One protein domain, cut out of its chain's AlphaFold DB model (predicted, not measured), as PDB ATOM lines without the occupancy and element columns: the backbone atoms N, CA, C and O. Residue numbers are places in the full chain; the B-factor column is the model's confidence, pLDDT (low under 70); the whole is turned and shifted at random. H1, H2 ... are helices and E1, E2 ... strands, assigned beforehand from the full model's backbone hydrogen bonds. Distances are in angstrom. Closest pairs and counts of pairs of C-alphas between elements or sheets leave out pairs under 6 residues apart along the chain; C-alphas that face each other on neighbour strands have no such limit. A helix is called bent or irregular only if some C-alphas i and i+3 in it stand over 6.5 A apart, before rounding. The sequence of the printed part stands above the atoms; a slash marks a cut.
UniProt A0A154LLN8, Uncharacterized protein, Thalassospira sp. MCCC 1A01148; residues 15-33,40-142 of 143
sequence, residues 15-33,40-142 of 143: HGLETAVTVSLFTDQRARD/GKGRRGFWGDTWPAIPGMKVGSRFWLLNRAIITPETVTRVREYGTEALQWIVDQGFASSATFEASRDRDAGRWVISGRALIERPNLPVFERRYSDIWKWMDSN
ATOM      1  N   HIS A  15     194.031 178.182 315.126       85.19
ATOM      2  CA  HIS A  15     193.463 178.878 313.965       85.19
ATOM      3  C   HIS A  15     194.475 179.042 312.822       85.19
ATOM      4  O   HIS A  15     194.126 178.874 311.648       85.19
ATOM      5  N   GLY A  16     195.734 179.338 313.156       88.19
ATOM      6  CA  GLY A  16     196.822 179.391 312.181       88.19
ATOM      7  C   GLY A  16     197.081 178.027 311.547       88.19
ATOM      8  O   GLY A  16     197.159 177.933 310.321       88.19
ATOM      9  N   LEU A  17     197.122 176.960 312.353       91.62
ATOM     10  CA  LEU A  17     197.240 175.587 311.857       91.62
ATOM     11  C   LEU A  17     196.055 175.169 310.991       91.62
ATOM     12  O   LEU A  17     196.268 174.565 309.945       91.62
ATOM     13  N   GLU A  18     194.820 175.494 311.375       93.38
ATOM     14  CA  GLU A  18     193.649 175.167 310.557       93.38
ATOM     15  C   GLU A  18     193.742 175.806 309.168       93.38
ATOM     16  O   GLU A  18     193.503 175.145 308.150       93.38
ATOM     17  N   THR A  19     194.148 177.076 309.123       91.81
ATOM     18  CA  THR A  19     194.359 177.800 307.868       91.81
ATOM     19  C   THR A  19     195.487 177.163 307.062       91.81
ATOM     20  O   THR A  19     195.310 176.877 305.880       91.81
ATOM     21  N   ALA A  20     196.624 176.874 307.697       93.44
ATOM     22  CA  ALA A  20     197.781 176.265 307.051       93.44
ATOM     23  C   ALA A  20     197.468 174.887 306.465       93.44
ATOM     24  O   ALA A  20     197.806 174.622 305.314       93.44
ATOM     25  N   VAL A  21     196.776 174.030 307.218       95.56
ATOM     26  CA  VAL A  21     196.326 172.709 306.763       95.56
ATOM     27  C   VAL A  21     195.376 172.853 305.577       95.56
ATOM     28  O   VAL A  21     195.558 172.185 304.562       95.56
ATOM     29  N   THR A  22     194.399 173.760 305.657       94.06
ATOM     30  CA  THR A  22     193.426 173.973 304.575       94.06
ATOM     31  C   THR A  22     194.107 174.470 303.299       94.06
ATOM     32  O   THR A  22     193.893 173.897 302.233       94.06
ATOM     33  N   VAL A  23     194.983 175.476 303.402       92.69
ATOM     34  CA  VAL A  23     195.756 175.998 302.263       92.69
ATOM     35  C   VAL A  23     196.658 174.915 301.676       92.69
ATOM     36  O   VAL A  23     196.731 174.779 300.457       92.69
ATOM     37  N   SER A  24     197.304 174.113 302.524       94.94
ATOM     38  CA  SER A  24     198.177 173.026 302.080       94.94
ATOM     39  C   SER A  24     197.408 171.960 301.308       94.94
ATOM     40  O   SER A  24     197.867 171.509 300.269       94.94
ATOM     41  N   LEU A  25     196.226 171.562 301.773       95.50
ATOM     42  CA  LEU A  25     195.476 170.471 301.151       95.50
ATOM     43  C   LEU A  25     194.713 170.897 299.893       95.50
ATOM     44  O   LEU A  25     194.608 170.099 298.962       95.50
ATOM     45  N   PHE A  26     194.179 172.119 299.853       92.94
ATOM     46  CA  PHE A  26     193.226 172.538 298.814       92.94
ATOM     47  C   PHE A  26     193.742 173.628 297.871       92.94
ATOM     48  O   PHE A  26     192.989 174.110 297.034       92.94
ATOM     49  N   THR A  27     195.026 173.977 297.954       92.31
ATOM     50  CA  THR A  27     195.721 174.692 296.871       92.31
ATOM     51  C   THR A  27     196.397 173.679 295.948       92.31
ATOM     52  O   THR A  27     196.800 172.607 296.393       92.31
ATOM     53  N   ASP A  28     196.569 174.007 294.669       92.56
ATOM     54  CA  ASP A  28     197.220 173.103 293.721       92.56
ATOM     55  C   ASP A  28     198.744 173.139 293.846       92.56
ATOM     56  O   ASP A  28     199.382 174.145 293.542       92.56
ATOM     57  N   GLN A  29     199.348 172.003 294.186       93.06
ATOM     58  CA  GLN A  29     200.771 171.776 293.960       93.06
ATOM     59  C   GLN A  29     201.006 171.338 292.516       93.06
ATOM     60  O   GLN A  29     200.196 170.628 291.908       93.06
ATOM     61  N   ARG A  30     202.148 171.748 291.962       92.62
ATOM     62  CA  ARG A  30     202.547 171.351 290.614       92.62
ATOM     63  C   ARG A  30     202.743 169.832 290.532       92.62
ATOM     64  O   ARG A  30     203.450 169.254 291.353       92.62
ATOM     65  N   ALA A  31     202.170 169.208 289.506       93.94
ATOM     66  CA  ALA A  31     202.388 167.795 289.206       93.94
ATOM     67  C   ALA A  31     203.865 167.508 288.887       93.94
ATOM     68  O   ALA A  31     204.509 168.274 288.161       93.94
ATOM     69  N   ARG A  32     204.373 166.384 289.395       92.38
ATOM     70  CA  ARG A  32     205.709 165.844 289.113       92.38
ATOM     71  C   ARG A  32     205.778 165.284 287.705       92.38
ATOM     72  O   ARG A  32     204.752 164.994 287.099       92.38
ATOM     73  N   ASP A  33     206.989 165.129 287.179       91.12
ATOM     74  CA  ASP A  33     207.175 164.744 285.780       91.12
ATOM     75  C   ASP A  33     206.544 163.392 285.417       91.12
ATOM     76  O   ASP A  33     206.061 163.241 284.294       91.12
ATOM     77  N   GLY A  40     195.605 165.894 280.135       71.00
ATOM     78  CA  GLY A  40     196.823 166.074 279.344       71.00
ATOM     79  C   GLY A  40     197.296 167.530 279.207       71.00
ATOM     80  O   GLY A  40     198.178 167.791 278.386       71.00
ATOM     81  N   LYS A  41     196.734 168.492 279.957       74.88
ATOM     82  CA  LYS A  41     197.023 169.926 279.800       74.88
ATOM     83  C   LYS A  41     197.525 170.559 281.094       74.88
ATOM     84  O   LYS A  41     196.772 170.800 282.023       74.88
ATOM     85  N   GLY A  42     198.788 170.990 281.077       83.50
ATOM     86  CA  GLY A  42     199.383 171.797 282.145       83.50
ATOM     87  C   GLY A  42     199.582 171.030 283.458       83.50
ATOM     88  O   GLY A  42     198.818 170.157 283.836       83.50
ATOM     89  N   ARG A  43     200.641 171.365 284.197       89.81
ATOM     90  CA  ARG A  43     200.971 170.699 285.472       89.81
ATOM     91  C   ARG A  43     200.412 171.431 286.700       89.81
ATOM     92  O   ARG A  43     200.831 171.123 287.809       89.81
ATOM     93  N   ARG A  44     199.530 172.422 286.489       90.50
ATOM     94  CA  ARG A  44     199.050 173.393 287.495       90.50
ATOM     95  C   ARG A  44     200.188 173.925 288.392       90.50
ATOM     96  O   ARG A  44     201.337 174.020 287.935       90.50
ATOM     97  N   GLY A  45     199.865 174.306 289.625       88.56
ATOM     98  CA  GLY A  45     200.802 174.751 290.652       88.56
ATOM     99  C   GLY A  45     200.385 176.054 291.324       88.56
ATOM    100  O   GLY A  45     199.618 176.843 290.768       88.56
ATOM    101  N   PHE A  46     200.945 176.288 292.506       86.56
ATOM    102  CA  PHE A  46     200.733 177.498 293.273       86.56
ATOM    103  C   PHE A  46     201.788 178.533 292.901       86.56
ATOM    104  O   PHE A  46     202.990 178.279 292.961       86.56
ATOM    105  N   TRP A  47     201.348 179.733 292.527       78.31
ATOM    106  CA  TRP A  47     202.262 180.808 292.138       78.31
ATOM    107  C   TRP A  47     203.242 181.179 293.266       78.31
ATOM    108  O   TRP A  47     204.393 181.524 292.987       78.31
ATOM    109  N   GLY A  48     202.811 181.055 294.528       79.69
ATOM    110  CA  GLY A  48     203.617 181.377 295.706       79.69
ATOM    111  C   GLY A  48     204.796 180.432 295.943       79.69
ATOM    112  O   GLY A  48     205.694 180.794 296.693       79.69
ATOM    113  N   ASP A  49     204.879 179.293 295.250       83.75
ATOM    114  CA  ASP A  49     206.072 178.437 295.291       83.75
ATOM    115  C   ASP A  49     207.288 179.097 294.611       83.75
ATOM    116  O   ASP A  49     208.431 178.729 294.879       83.75
ATOM    117  N   THR A  50     207.062 180.085 293.734       83.81
ATOM    118  CA  THR A  50     208.154 180.811 293.057       83.81
ATOM    119  C   THR A  50     208.829 181.819 293.992       83.81
ATOM    120  O   THR A  50     210.040 182.018 293.923       83.81
ATOM    121  N   TRP A  51     208.050 182.431 294.890       82.25
ATOM    122  CA  TRP A  51     208.516 183.370 295.914       82.25
ATOM    123  C   TRP A  51     207.844 183.046 297.247       82.25
ATOM    124  O   TRP A  51     206.893 183.729 297.642       82.25
ATOM    125  N   PRO A  52     208.303 181.991 297.937       83.56
ATOM    126  CA  PRO A  52     207.635 181.540 299.139       83.56
ATOM    127  C   PRO A  52     207.859 182.537 300.277       83.56
ATOM    128  O   PRO A  52     208.958 183.062 300.463       83.56
ATOM    129  N   ALA A  53     206.808 182.773 301.066       81.25
ATOM    130  CA  ALA A  53     206.875 183.644 302.241       81.25
ATOM    131  C   ALA A  53     207.912 183.159 303.272       81.25
ATOM    132  O   ALA A  53     208.509 183.964 303.984       81.25
ATOM    133  N   ILE A  54     208.141 181.844 303.323       82.81
ATOM    134  CA  ILE A  54     209.167 181.194 304.136       82.81
ATOM    135  C   ILE A  54     210.057 180.361 303.195       82.81
ATOM    136  O   ILE A  54     209.528 179.553 302.432       82.81
ATOM    137  N   PRO A  55     211.394 180.515 303.209       84.94
ATOM    138  CA  PRO A  55     212.280 179.731 302.349       84.94
ATOM    139  C   PRO A  55     212.053 178.217 302.478       84.94
ATOM    140  O   PRO A  55     212.043 177.666 303.575       84.94
ATOM    141  N   GLY A  56     211.882 177.540 301.340       81.88
ATOM    142  CA  GLY A  56     211.622 176.096 301.291       81.88
ATOM    143  C   GLY A  56     210.167 175.695 301.547       81.88
ATOM    144  O   GLY A  56     209.839 174.522 301.387       81.88
ATOM    145  N   MET A  57     209.284 176.640 301.881       86.50
ATOM    146  CA  MET A  57     207.849 176.389 301.977       86.50
ATOM    147  C   MET A  57     207.284 176.083 300.590       86.50
ATOM    148  O   MET A  57     207.360 176.912 299.685       86.50
ATOM    149  N   LYS A  58     206.713 174.889 300.448       87.62
ATOM    150  CA  LYS A  58     205.931 174.474 299.285       87.62
ATOM    151  C   LYS A  58     204.544 174.135 299.779       87.62
ATOM    152  O   LYS A  58     204.409 173.266 300.639       87.62
ATOM    153  N   VAL A  59     203.543 174.838 299.268       90.69
ATOM    154  CA  VAL A  59     202.153 174.640 299.686       90.69
ATOM    155  C   VAL A  59     201.325 174.092 298.539       90.69
ATOM    156  O   VAL A  59     201.645 174.259 297.365       90.69
ATOM    157  N   GLY A  60     200.229 173.449 298.909       93.62
ATOM    158  CA  GLY A  60     199.330 172.800 297.978       93.62
ATOM    159  C   GLY A  60     199.532 171.293 297.935       93.62
ATOM    160  O   GLY A  60     200.548 170.752 298.378       93.62
ATOM    161  N   SER A  61     198.544 170.621 297.362       95.56
ATOM    162  CA  SER A  61     198.524 169.182 297.171       95.56
ATOM    163  C   SER A  61     198.307 168.836 295.706       95.56
ATOM    164  O   SER A  61     197.892 169.651 294.878       95.56
ATOM    165  N   ARG A  62     198.553 167.570 295.382       94.88
ATOM    166  CA  ARG A  62     198.242 167.003 294.070       94.88
ATOM    167  C   ARG A  62     196.861 166.339 294.030       94.88
ATOM    168  O   ARG A  62     196.594 165.532 293.145       94.88
ATOM    169  N   PHE A  63     195.950 166.680 294.953       94.81
ATOM    170  CA  PHE A  63     194.583 166.136 294.962       94.81
ATOM    171  C   PHE A  63     193.836 166.364 293.649       94.81
ATOM    172  O   PHE A  63     193.061 165.506 293.233       94.81
ATOM    173  N   TRP A  64     194.104 167.470 292.956       92.19
ATOM    174  CA  TRP A  64     193.504 167.767 291.659       92.19
ATOM    175  C   TRP A  64     193.818 166.724 290.572       92.19
ATOM    176  O   TRP A  64     193.013 166.565 289.655       92.19
ATOM    177  N   LEU A  65     194.918 165.964 290.686       93.50
ATOM    178  CA  LEU A  65     195.207 164.822 289.802       93.50
ATOM    179  C   LEU A  65     194.190 163.689 289.960       93.50
ATOM    180  O   LEU A  65     194.005 162.873 289.064       93.50
ATOM    181  N   LEU A  66     193.519 163.635 291.107       93.19
ATOM    182  CA  LEU A  66     192.515 162.631 291.434       93.19
ATOM    183  C   LEU A  66     191.092 163.146 291.202       93.19
ATOM    184  O   LEU A  66     190.125 162.474 291.565       93.19
ATOM    185  N   ASN A  67     190.941 164.333 290.610       86.56
ATOM    186  CA  ASN A  67     189.631 164.900 290.352       86.56
ATOM    187  C   ASN A  67     188.800 163.943 289.481       86.56
ATOM    188  O   ASN A  67     189.244 163.499 288.423       86.56
ATOM    189  N   ARG A  68     187.579 163.633 289.932       83.75
ATOM    190  CA  ARG A  68     186.654 162.669 289.302       83.75
ATOM    191  C   ARG A  68     187.183 161.232 289.183       83.75
ATOM    192  O   ARG A  68     186.573 160.431 288.475       83.75
ATOM    193  N   ALA A  69     188.261 160.876 289.880       90.25
ATOM    194  CA  ALA A  69     188.741 159.501 289.918       90.25
ATOM    195  C   ALA A  69     187.706 158.566 290.567       90.25
ATOM    196  O   ALA A  69     186.971 158.935 291.489       90.25
ATOM    197  N   ILE A  70     187.670 157.314 290.111       91.88
ATOM    198  CA  ILE A  70     186.875 156.270 290.763       91.88
ATOM    199  C   ILE A  70     187.479 155.997 292.147       91.88
ATOM    200  O   ILE A  70     188.699 155.909 292.303       91.88
ATOM    201  N   ILE A  71     186.631 155.837 293.166       95.00
ATOM    202  CA  ILE A  71     187.085 155.539 294.527       95.00
ATOM    203  C   ILE A  71     187.498 154.066 294.611       95.00
ATOM    204  O   ILE A  71     186.672 153.171 294.807       95.00
ATOM    205  N   THR A  72     188.799 153.829 294.477       96.06
ATOM    206  CA  THR A  72     189.458 152.529 294.638       96.06
ATOM    207  C   THR A  72     190.423 152.575 295.832       96.06
ATOM    208  O   THR A  72     190.735 153.663 296.328       96.06
ATOM    209  N   PRO A  73     190.926 151.425 296.319       96.88
ATOM    210  CA  PRO A  73     191.977 151.408 297.341       96.88
ATOM    211  C   PRO A  73     193.236 152.196 296.939       96.88
ATOM    212  O   PRO A  73     193.867 152.831 297.782       96.88
ATOM    213  N   GLU A  74     193.571 152.197 295.647       96.56
ATOM    214  CA  GLU A  74     194.683 152.966 295.086       96.56
ATOM    215  C   GLU A  74     194.417 154.473 295.171       96.56
ATOM    216  O   GLU A  74     195.259 155.208 295.681       96.56
ATOM    217  N   THR A  75     193.223 154.938 294.786       95.75
ATOM    218  CA  THR A  75     192.841 156.355 294.917       95.75
ATOM    219  C   THR A  75     192.904 156.817 296.374       95.75
ATOM    220  O   THR A  75     193.451 157.878 296.654       95.75
ATOM    221  N   VAL A  76     192.414 156.012 297.326       97.56
ATOM    222  CA  VAL A  76     192.510 156.331 298.766       97.56
ATOM    223  C   VAL A  76     193.970 156.412 299.226       97.56
ATOM    224  O   VAL A  76     194.314 157.262 300.045       97.56
ATOM    225  N   THR A  77     194.839 155.552 298.693       98.06
ATOM    226  CA  THR A  77     196.276 155.575 298.997       98.06
ATOM    227  C   THR A  77     196.937 156.838 298.455       98.06
ATOM    228  O   THR A  77     197.595 157.532 299.225       98.06
ATOM    229  N   ARG A  78     196.659 157.221 297.203       97.38
ATOM    230  CA  ARG A  78     197.156 158.481 296.628       97.38
ATOM    231  C   ARG A  78     196.671 159.710 297.396       97.38
ATOM    232  O   ARG A  78     197.444 160.631 297.616       97.38
ATOM    233  N   VAL A  79     195.419 159.721 297.863       97.69
ATOM    234  CA  VAL A  79     194.916 160.796 298.736       97.69
ATOM    235  C   VAL A  79     195.729 160.875 300.037       97.69
ATOM    236  O   VAL A  79     196.099 161.963 300.469       97.69
ATOM    237  N   ARG A  80     196.054 159.739 300.662       98.25
ATOM    238  CA  ARG A  80     196.904 159.716 301.865       98.25
ATOM    239  C   ARG A  80     198.294 160.293 301.583       98.25
ATOM    240  O   ARG A  80     198.786 161.125 302.343       98.25
ATOM    241  N   GLU A  81     198.906 159.855 300.487       97.81
ATOM    242  CA  GLU A  81     200.254 160.254 300.075       97.81
ATOM    243  C   GLU A  81     200.327 161.743 299.738       97.81
ATOM    244  O   GLU A  81     201.123 162.464 300.333       97.81
ATOM    245  N   TYR A  82     199.455 162.225 298.850       97.50
ATOM    246  CA  TYR A  82     199.424 163.630 298.443       97.50
ATOM    247  C   TYR A  82     199.054 164.558 299.600       97.50
ATOM    248  O   TYR A  82     199.610 165.648 299.702       97.50
ATOM    249  N   GLY A  83     198.148 164.132 300.484       97.88
ATOM    250  CA  GLY A  83     197.787 164.907 301.667       97.88
ATOM    251  C   GLY A  83     198.939 164.994 302.667       97.88
ATOM    252  O   GLY A  83     199.209 166.064 303.196       97.88
ATOM    253  N   THR A  84     199.653 163.890 302.899       98.38
ATOM    254  CA  THR A  84     200.805 163.877 303.816       98.38
ATOM    255  C   THR A  84     201.968 164.694 303.253       98.38
ATOM    256  O   THR A  84     202.540 165.508 303.969       98.38
ATOM    257  N   GLU A  85     202.265 164.556 301.959       97.12
ATOM    258  CA  GLU A  85     203.272 165.377 301.275       97.12
ATOM    259  C   GLU A  85     202.956 166.872 301.382       97.12
ATOM    260  O   GLU A  85     203.840 167.666 301.700       97.12
ATOM    261  N   ALA A  86     201.696 167.257 301.170       96.94
ATOM    262  CA  ALA A  86     201.267 168.648 301.246       96.94
ATOM    263  C   ALA A  86     201.466 169.269 302.639       96.94
ATOM    264  O   ALA A  86     201.671 170.475 302.754       96.94
ATOM    265  N   LEU A  87     201.418 168.462 303.703       97.38
ATOM    266  CA  LEU A  87     201.595 168.920 305.083       97.38
ATOM    267  C   LEU A  87     203.061 168.915 305.545       97.38
ATOM    268  O   LEU A  87     203.366 169.481 306.595       97.38
ATOM    269  N   GLN A  88     203.972 168.316 304.773       96.31
ATOM    270  CA  GLN A  88     205.358 168.083 305.181       96.31
ATOM    271  C   GLN A  88     206.111 169.377 305.520       96.31
ATOM    272  O   GLN A  88     206.901 169.402 306.463       96.31
ATOM    273  N   TRP A  89     205.813 170.483 304.831       94.38
ATOM    274  CA  TRP A  89     206.479 171.761 305.095       94.38
ATOM    275  C   TRP A  89     206.257 172.261 306.535       94.38
ATOM    276  O   TRP A  89     207.119 172.948 307.076       94.38
ATOM    277  N   ILE A  90     205.144 171.900 307.187       94.19
ATOM    278  CA  ILE A  90     204.859 172.268 308.585       94.19
ATOM    279  C   ILE A  90     205.918 171.655 309.516       94.19
ATOM    280  O   ILE A  90     206.378 172.304 310.458       94.19
ATOM    281  N   VAL A  91     206.338 170.421 309.226       95.19
ATOM    282  CA  VAL A  91     207.404 169.725 309.956       95.19
ATOM    283  C   VAL A  91     208.767 170.293 309.578       95.19
ATOM    284  O   VAL A  91     209.559 170.609 310.461       95.19
ATOM    285  N   ASP A  92     209.025 170.494 308.284       94.00
ATOM    286  CA  ASP A  92     210.322 170.981 307.793       94.00
ATOM    287  C   ASP A  92     210.673 172.374 308.344       94.00
ATOM    288  O   ASP A  92     211.842 172.684 308.570       94.00
ATOM    289  N   GLN A  93     209.660 173.209 308.599       91.31
ATOM    290  CA  GLN A  93     209.815 174.532 309.211       91.31
ATOM    291  C   GLN A  93     209.803 174.504 310.752       91.31
ATOM    292  O   GLN A  93     209.957 175.545 311.390       91.31
ATOM    293  N   GLY A  94     209.643 173.329 311.367       90.75
ATOM    294  CA  GLY A  94     209.713 173.136 312.815       90.75
ATOM    295  C   GLY A  94     208.447 173.516 313.588       90.75
ATOM    296  O   GLY A  94     208.507 173.633 314.812       90.75
ATOM    297  N   PHE A  95     207.304 173.699 312.919       90.75
ATOM    298  CA  PHE A  95     206.029 173.987 313.590       90.75
ATOM    299  C   PHE A  95     205.403 172.741 314.232       90.75
ATOM    300  O   PHE A  95     204.618 172.864 315.171       90.75
ATOM    301  N   ALA A  96     205.749 171.545 313.749       94.50
ATOM    302  CA  ALA A  96     205.248 170.264 314.238       94.50
ATOM    303  C   ALA A  96     206.357 169.202 314.254       94.50
ATOM    304  O   ALA A  96     207.304 169.274 313.476       94.50
ATOM    305  N   SER A  97     206.231 168.194 315.119       95.88
ATOM    306  CA  SER A  97     207.088 167.000 315.102       95.88
ATOM    307  C   SER A  97     206.602 165.944 314.109       95.88
ATOM    308  O   SER A  97     207.389 165.114 313.664       95.88
ATOM    309  N   SER A  98     205.311 165.962 313.775       97.19
ATOM    310  CA  SER A  98     204.692 165.077 312.791       97.19
ATOM    311  C   SER A  98     203.493 165.770 312.153       97.19
ATOM    312  O   SER A  98     202.748 166.482 312.830       97.19
ATOM    313  N   ALA A  99     203.305 165.556 310.854       97.75
ATOM    314  CA  ALA A  99     202.141 166.014 310.116       97.75
ATOM    315  C   ALA A  99     201.738 164.930 309.116       97.75
ATOM    316  O   ALA A  99     202.488 164.609 308.198       97.75
ATOM    317  N   THR A 100     200.566 164.335 309.315       98.44
ATOM    318  CA  THR A 100     200.077 163.233 308.479       98.44
ATOM    319  C   THR A 100     198.654 163.487 308.022       98.44
ATOM    320  O   THR A 100     197.886 164.197 308.675       98.44
ATOM    321  N   PHE A 101     198.298 162.907 306.878       98.56
ATOM    322  CA  PHE A 101     196.934 162.923 306.380       98.56
ATOM    323  C   PHE A 101     196.433 161.495 306.245       98.56
ATOM    324  O   PHE A 101     196.931 160.744 305.415       98.56
ATOM    325  N   GLU A 102     195.448 161.110 307.046       98.19
ATOM    326  CA  GLU A 102     194.759 159.834 306.907       98.19
ATOM    327  C   GLU A 102     193.607 159.965 305.912       98.19
ATOM    328  O   GLU A 102     192.940 160.995 305.843       98.19
ATOM    329  N   ALA A 103     193.343 158.894 305.167       97.88
ATOM    330  CA  ALA A 103     192.232 158.815 304.229       97.88
ATOM    331  C   ALA A 103     191.576 157.437 304.297       97.88
ATOM    332  O   ALA A 103     192.265 156.414 304.419       97.88
ATOM    333  N   SER A 104     190.248 157.409 304.192       97.25
ATOM    334  CA  SER A 104     189.464 156.176 304.168       97.25
ATOM    335  C   SER A 104     188.270 156.284 303.221       97.25
ATOM    336  O   SER A 104     187.782 157.373 302.924       97.25
ATOM    337  N   ARG A 105     187.807 155.136 302.717       96.06
ATOM    338  CA  ARG A 105     186.578 155.069 301.923       96.06
ATOM    339  C   ARG A 105     185.382 155.045 302.867       96.06
ATOM    340  O   ARG A 105     185.297 154.144 303.697       96.06
ATOM    341  N   ASP A 106     184.441 155.955 302.658       95.25
ATOM    342  CA  ASP A 106     183.298 156.168 303.547       95.25
ATOM    343  C   ASP A 106     181.982 156.347 302.762       95.25
ATOM    344  O   ASP A 106     181.949 156.264 301.525       95.25
ATOM    345  N   ARG A 107     180.874 156.559 303.476       91.88
ATOM    346  CA  ARG A 107     179.535 156.796 302.934       91.88
ATOM    347  C   ARG A 107     178.972 158.103 303.488       91.88
ATOM    348  O   ARG A 107     178.748 158.214 304.685       91.88
ATOM    349  N   ASP A 108     178.634 159.037 302.601       89.31
ATOM    350  CA  ASP A 108     177.902 160.262 302.950       89.31
ATOM    351  C   ASP A 108     176.625 160.355 302.112       89.31
ATOM    352  O   ASP A 108     176.657 160.146 300.898       89.31
ATOM    353  N   ALA A 109     175.483 160.580 302.766       88.06
ATOM    354  CA  ALA A 109     174.152 160.632 302.150       88.06
ATOM    355  C   ALA A 109     173.864 159.507 301.119       88.06
ATOM    356  O   ALA A 109     173.176 159.712 300.120       88.06
ATOM    357  N   GLY A 110     174.404 158.299 301.331       89.25
ATOM    358  CA  GLY A 110     174.225 157.160 300.419       89.25
ATOM    359  C   GLY A 110     175.141 157.143 299.182       89.25
ATOM    360  O   GLY A 110     175.001 156.252 298.336       89.25
ATOM    361  N   ARG A 111     176.118 158.048 299.084       89.88
ATOM    362  CA  ARG A 111     177.180 158.071 298.064       89.88
ATOM    363  C   ARG A 111     178.503 157.579 298.659       89.88
ATOM    364  O   ARG A 111     178.760 157.754 299.844       89.88
ATOM    365  N   TRP A 112     179.339 156.931 297.845       92.69
ATOM    366  CA  TRP A 112     180.727 156.644 298.228       92.69
ATOM    367  C   TRP A 112     181.555 157.926 298.188       92.69
ATOM    368  O   TRP A 112     181.541 158.626 297.176       92.69
ATOM    369  N   VAL A 113     182.289 158.193 299.262       94.88
ATOM    370  CA  VAL A 113     183.180 159.353 299.393       94.88
ATOM    371  C   VAL A 113     184.535 158.912 299.942       94.88
ATOM    372  O   VAL A 113     184.704 157.763 300.368       94.88
ATOM    373  N   ILE A 114     185.512 159.814 299.902       96.38
ATOM    374  CA  ILE A 114     186.755 159.657 300.655       96.38
ATOM    375  C   ILE A 114     186.705 160.662 301.798       96.38
ATOM    376  O   ILE A 114     186.656 161.869 301.552       96.38
ATOM    377  N   SER A 115     186.699 160.157 303.027       96.75
ATOM    378  CA  SER A 115     186.883 160.978 304.216       96.75
ATOM    379  C   SER A 115     188.373 161.071 304.536       96.75
ATOM    380  O   SER A 115     189.149 160.157 304.237       96.75
ATOM    381  N   GLY A 116     188.781 162.195 305.116       96.62
ATOM    382  CA  GLY A 116     190.170 162.466 305.452       96.62
ATOM    383  C   GLY A 116     190.335 163.127 306.805       96.62
ATOM    384  O   GLY A 116     189.418 163.770 307.322       96.62
ATOM    385  N   ARG A 117     191.523 162.981 307.379       97.69
ATOM    386  CA  ARG A 117     191.882 163.579 308.662       97.69
ATOM    387  C   ARG A 117     193.334 164.031 308.626       97.69
ATOM    388  O   ARG A 117     194.226 163.205 308.484       97.69
ATOM    389  N   ALA A 118     193.561 165.328 308.793       98.12
ATOM    390  CA  ALA A 118     194.887 165.854 309.081       98.12
ATOM    391  C   ALA A 118     195.182 165.700 310.576       98.12
ATOM    392  O   ALA A 118     194.335 166.031 311.413       98.12
ATOM    393  N   LEU A 119     196.374 165.207 310.888       98.00
ATOM    394  CA  LEU A 119     196.889 164.969 312.229       98.00
ATOM    395  C   LEU A 119     198.231 165.680 312.367       98.00
ATOM    396  O   LEU A 119     199.199 165.293 311.711       98.00
ATOM    397  N   ILE A 120     198.275 166.716 313.204       97.69
ATOM    398  CA  ILE A 120     199.472 167.525 313.433       97.69
ATOM    399  C   ILE A 120     199.886 167.386 314.897       97.69
ATOM    400  O   ILE A 120     199.178 167.818 315.810       97.69
ATOM    401  N   GLU A 121     201.045 166.780 315.125       96.38
ATOM    402  CA  GLU A 121     201.621 166.617 316.455       96.38
ATOM    403  C   GLU A 121     202.583 167.768 316.728       96.38
ATOM    404  O   GLU A 121     203.583 167.946 316.031       96.38
ATOM    405  N   ARG A 122     202.280 168.561 317.754       92.06
ATOM    406  CA  ARG A 122     203.137 169.654 318.216       92.06
ATOM    407  C   ARG A 122     203.814 169.262 319.529       92.06
ATOM    408  O   ARG A 122     203.158 168.661 320.384       92.06
ATOM    409  N   PRO A 123     205.080 169.644 319.753       85.88
ATOM    410  CA  PRO A 123     205.733 169.419 321.035       85.88
ATOM    411  C   PRO A 123     204.936 170.040 322.189       85.88
ATOM    412  O   PRO A 123     204.646 171.233 322.177       85.88
ATOM    413  N   ASN A 124     204.618 169.237 323.208       86.31
ATOM    414  CA  ASN A 124     203.952 169.668 324.446       86.31
ATOM    415  C   ASN A 124     202.552 170.293 324.276       86.31
ATOM    416  O   ASN A 124     202.065 170.948 325.197       86.31
ATOM    417  N   LEU A 125     201.892 170.081 323.136       88.81
ATOM    418  CA  LEU A 125     200.517 170.517 322.897       88.81
ATOM    419  C   LEU A 125     199.647 169.326 322.476       88.81
ATOM    420  O   LEU A 125     200.168 168.340 321.950       88.81
ATOM    421  N   PRO A 126     198.320 169.396 322.680       91.88
ATOM    422  CA  PRO A 126     197.407 168.409 322.126       91.88
ATOM    423  C   PRO A 126     197.572 168.286 320.608       91.88
ATOM    424  O   PRO A 126     197.826 169.280 319.915       91.88
ATOM    425  N   VAL A 127     197.390 167.062 320.104       93.81
ATOM    426  CA  VAL A 127     197.363 166.786 318.664       93.81
ATOM    427  C   VAL A 127     196.266 167.632 318.035       93.81
ATOM    428  O   VAL A 127     195.099 167.534 318.418       93.81
ATOM    429  N   PHE A 128     196.652 168.468 317.076       95.81
ATOM    430  CA  PHE A 128     195.691 169.197 316.270       95.81
ATOM    431  C   PHE A 128     195.118 168.246 315.222       95.81
ATOM    432  O   PHE A 128     195.845 167.530 314.530       95.81
ATOM    433  N   GLU A 129     193.799 168.249 315.108       96.19
ATOM    434  CA  GLU A 129     193.068 167.361 314.227       96.19
ATOM    435  C   GLU A 129     192.082 168.152 313.376       96.19
ATOM    436  O   GLU A 129     191.224 168.861 313.904       96.19
ATOM    437  N   ARG A 130     192.118 167.928 312.060       96.06
ATOM    438  CA  ARG A 130     191.095 168.441 311.146       96.06
ATOM    439  C   ARG A 130     190.485 167.322 310.320       96.06
ATOM    440  O   ARG A 130     191.175 166.681 309.535       96.06
ATOM    441  N   ARG A 131     189.175 167.105 310.475       95.56
ATOM    442  CA  ARG A 131     188.406 166.102 309.718       95.56
ATOM    443  C   ARG A 131     187.720 166.700 308.497       95.56
ATOM    444  O   ARG A 131     187.172 167.798 308.575       95.56
ATOM    445  N   TYR A 132     187.656 165.921 307.428       94.88
ATOM    446  CA  TYR A 132     186.941 166.203 306.191       94.88
ATOM    447  C   TYR A 132     186.056 164.997 305.866       94.88
ATOM    448  O   TYR A 132     186.562 163.898 305.657       94.88
ATOM    449  N   SER A 133     184.735 165.176 305.854       93.56
ATOM    450  CA  SER A 133     183.790 164.075 305.607       93.56
ATOM    451  C   SER A 133     183.762 163.629 304.142       93.56
ATOM    452  O   SER A 133     183.603 162.447 303.865       93.56
ATOM    453  N   ASP A 134     183.949 164.569 303.213       93.62
ATOM    454  CA  ASP A 134     184.041 164.320 301.774       93.62
ATOM    455  C   ASP A 134     185.102 165.246 301.167       93.62
ATOM    456  O   ASP A 134     184.867 166.442 300.975       93.62
ATOM    457  N   ILE A 135     186.285 164.697 300.884       91.81
ATOM    458  CA  ILE A 135     187.403 165.446 300.296       91.81
ATOM    459  C   ILE A 135     187.034 165.997 298.915       91.81
ATOM    460  O   ILE A 135     187.435 167.112 298.588       91.81
ATOM    461  N   TRP A 136     186.231 165.277 298.125       87.81
ATOM    462  CA  TRP A 136     185.837 165.737 296.792       87.81
ATOM    463  C   TRP A 136     184.952 166.970 296.870       87.81
ATOM    464  O   TRP A 136     185.193 167.945 296.166       87.81
ATOM    465  N   LYS A 137     183.987 166.972 297.793       87.62
ATOM    466  CA  LYS A 137     183.156 168.154 298.046       87.62
ATOM    467  C   LYS A 137     183.997 169.355 298.481       87.62
ATOM    468  O   LYS A 137     183.710 170.483 298.081       87.62
ATOM    469  N   TRP A 138     185.019 169.120 299.304       85.06
ATOM    470  CA  TRP A 138     185.941 170.171 299.730       85.06
ATOM    471  C   TRP A 138     186.776 170.713 298.573       85.06
ATOM    472  O   TRP A 138     186.891 171.930 298.460       85.06
ATOM    473  N   MET A 139     187.280 169.853 297.686       83.31
ATOM    474  CA  MET A 139     187.957 170.293 296.466       83.31
ATOM    475  C   MET A 139     187.032 171.126 295.579       83.31
ATOM    476  O   MET A 139     187.394 172.236 295.216       83.31
ATOM    477  N   ASP A 140     185.817 170.654 295.295       82.81
ATOM    478  CA  ASP A 140     184.873 171.364 294.417       82.81
ATOM    479  C   ASP A 140     184.465 172.743 294.969       82.81
ATOM    480  O   ASP A 140     184.101 173.637 294.210       82.81
ATOM    481  N   SER A 141     184.513 172.918 296.292       79.88
ATOM    482  CA  SER A 141     184.132 174.171 296.957       79.88
ATOM    483  C   SER A 141     185.293 175.161 297.123       79.88
ATOM    484  O   SER A 141     185.034 176.318 297.441       79.88
ATOM    485  N   ASN A 142     186.548 174.717 296.971       66.56
ATOM    486  CA  ASN A 142     187.749 175.509 297.276       66.56
ATOM    487  C   ASN A 142     188.819 175.478 296.163       66.56
ATOM    488  O   ASN A 142     189.937 175.925 296.412       66.56
TER     489      ASN A 142
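This is residues 15 to 33 and 40 to 142 of the 143 residues of an uncharacterized protein of Thalassospira sp. MCCC 1A01148 (UniProt A0A154LLN8). A long three-stranded sheet forms a wall, with H3 and H1 packed over one of its faces, H4 on that same face beside the strands, and the other face bare. H2 and much of the unnamed stretch of residues 40 to 62 lie beyond these helices, on the side away from the sheet. The printed part has 122 residues, with four named helices and three named strands in the order H1 H2 H3 E1 E2 E3 H4; the sheet runs E1 E2 E3, all antiparallel, and the class is mixed. The whole is compact, with a radius of gyration of the C-alphas of 14.3 A and spans of 40 by 38 by 23 A.

Start with E1, residues 98 to 108, E2, residues 111 to 121, and E3, residues 128 to 132: they form a meander, each strand the antiparallel neighbour of the one before. In the hairpin of E1 and E2, look for N 102 and O 117, 2.8 A apart; in the hairpin of E2 and E3, N 118 and O 130 are 2.8 A apart, both within hydrogen-bond range. H3, residues 73 to 92, is on the sheet over E1 at a height of 6.5 A, and the closest C-alphas, those of Thr 84 and Phe 101, are 4.7 A apart. H1, residues 15 to 26, is on the same face at a height of 9.8 A, over E2 and E3, slantwise to the strands at 46 degrees to E2 on the local plane. With H4, residues 135 to 142, also on that face, the arrangement is two layers, helices on one face of a sheet. Residues 21 to 25 of H1 touch H3, the closest C-alphas being those of Ser 24 and Ala 86, 5.4 A apart; the two helices run opposite ways at a steep tilt of 45 degrees. Residue 26 of H1 only just touches H4, with 3 pairs of C-alphas within 8 A, the closest those of Phe 26 and Met 139 at 6.2 A. H2, residues 63 to 66, is not on the sheet but touches H3, with the C-alphas of Phe 63 and Tyr 82 closest at 6.5 A. Every O i to N i+4 pair is within hydrogen-bond range in H1 and H4, and 13 of 16 are in H3; H2 is too short for such a pair.

Find C-alpha 15 at (193.463, 178.878, 313.965), where H1 begins; it runs 16.4 A. H2 measures 5.4 A. H3 begins at C-alpha 73, (191.977, 151.408, 297.341), and runs 28.8 A, with a kink of 32 degrees near residue 86; it is irregular, C-alphas 86 and 89 being 7.2 A apart. E1 runs 28.9 A and bends by 65 degrees at residue 105, E2 runs 31.8 A and E3 13.7 A. H4, 10.5 A long, ends at C-alpha 142, (187.749, 175.509, 297.276).

The C-alphas farthest apart are those of Gly 40 and Asn 124, at 45.8 A. Residues 34 to 39 are not printed, and C-alphas 33 and 40 are 12.3 A apart across the cut. Of the links that are printed whole, none is long. The mean pLDDT of the printed part is 91.7, and residue 142 alone is under 70.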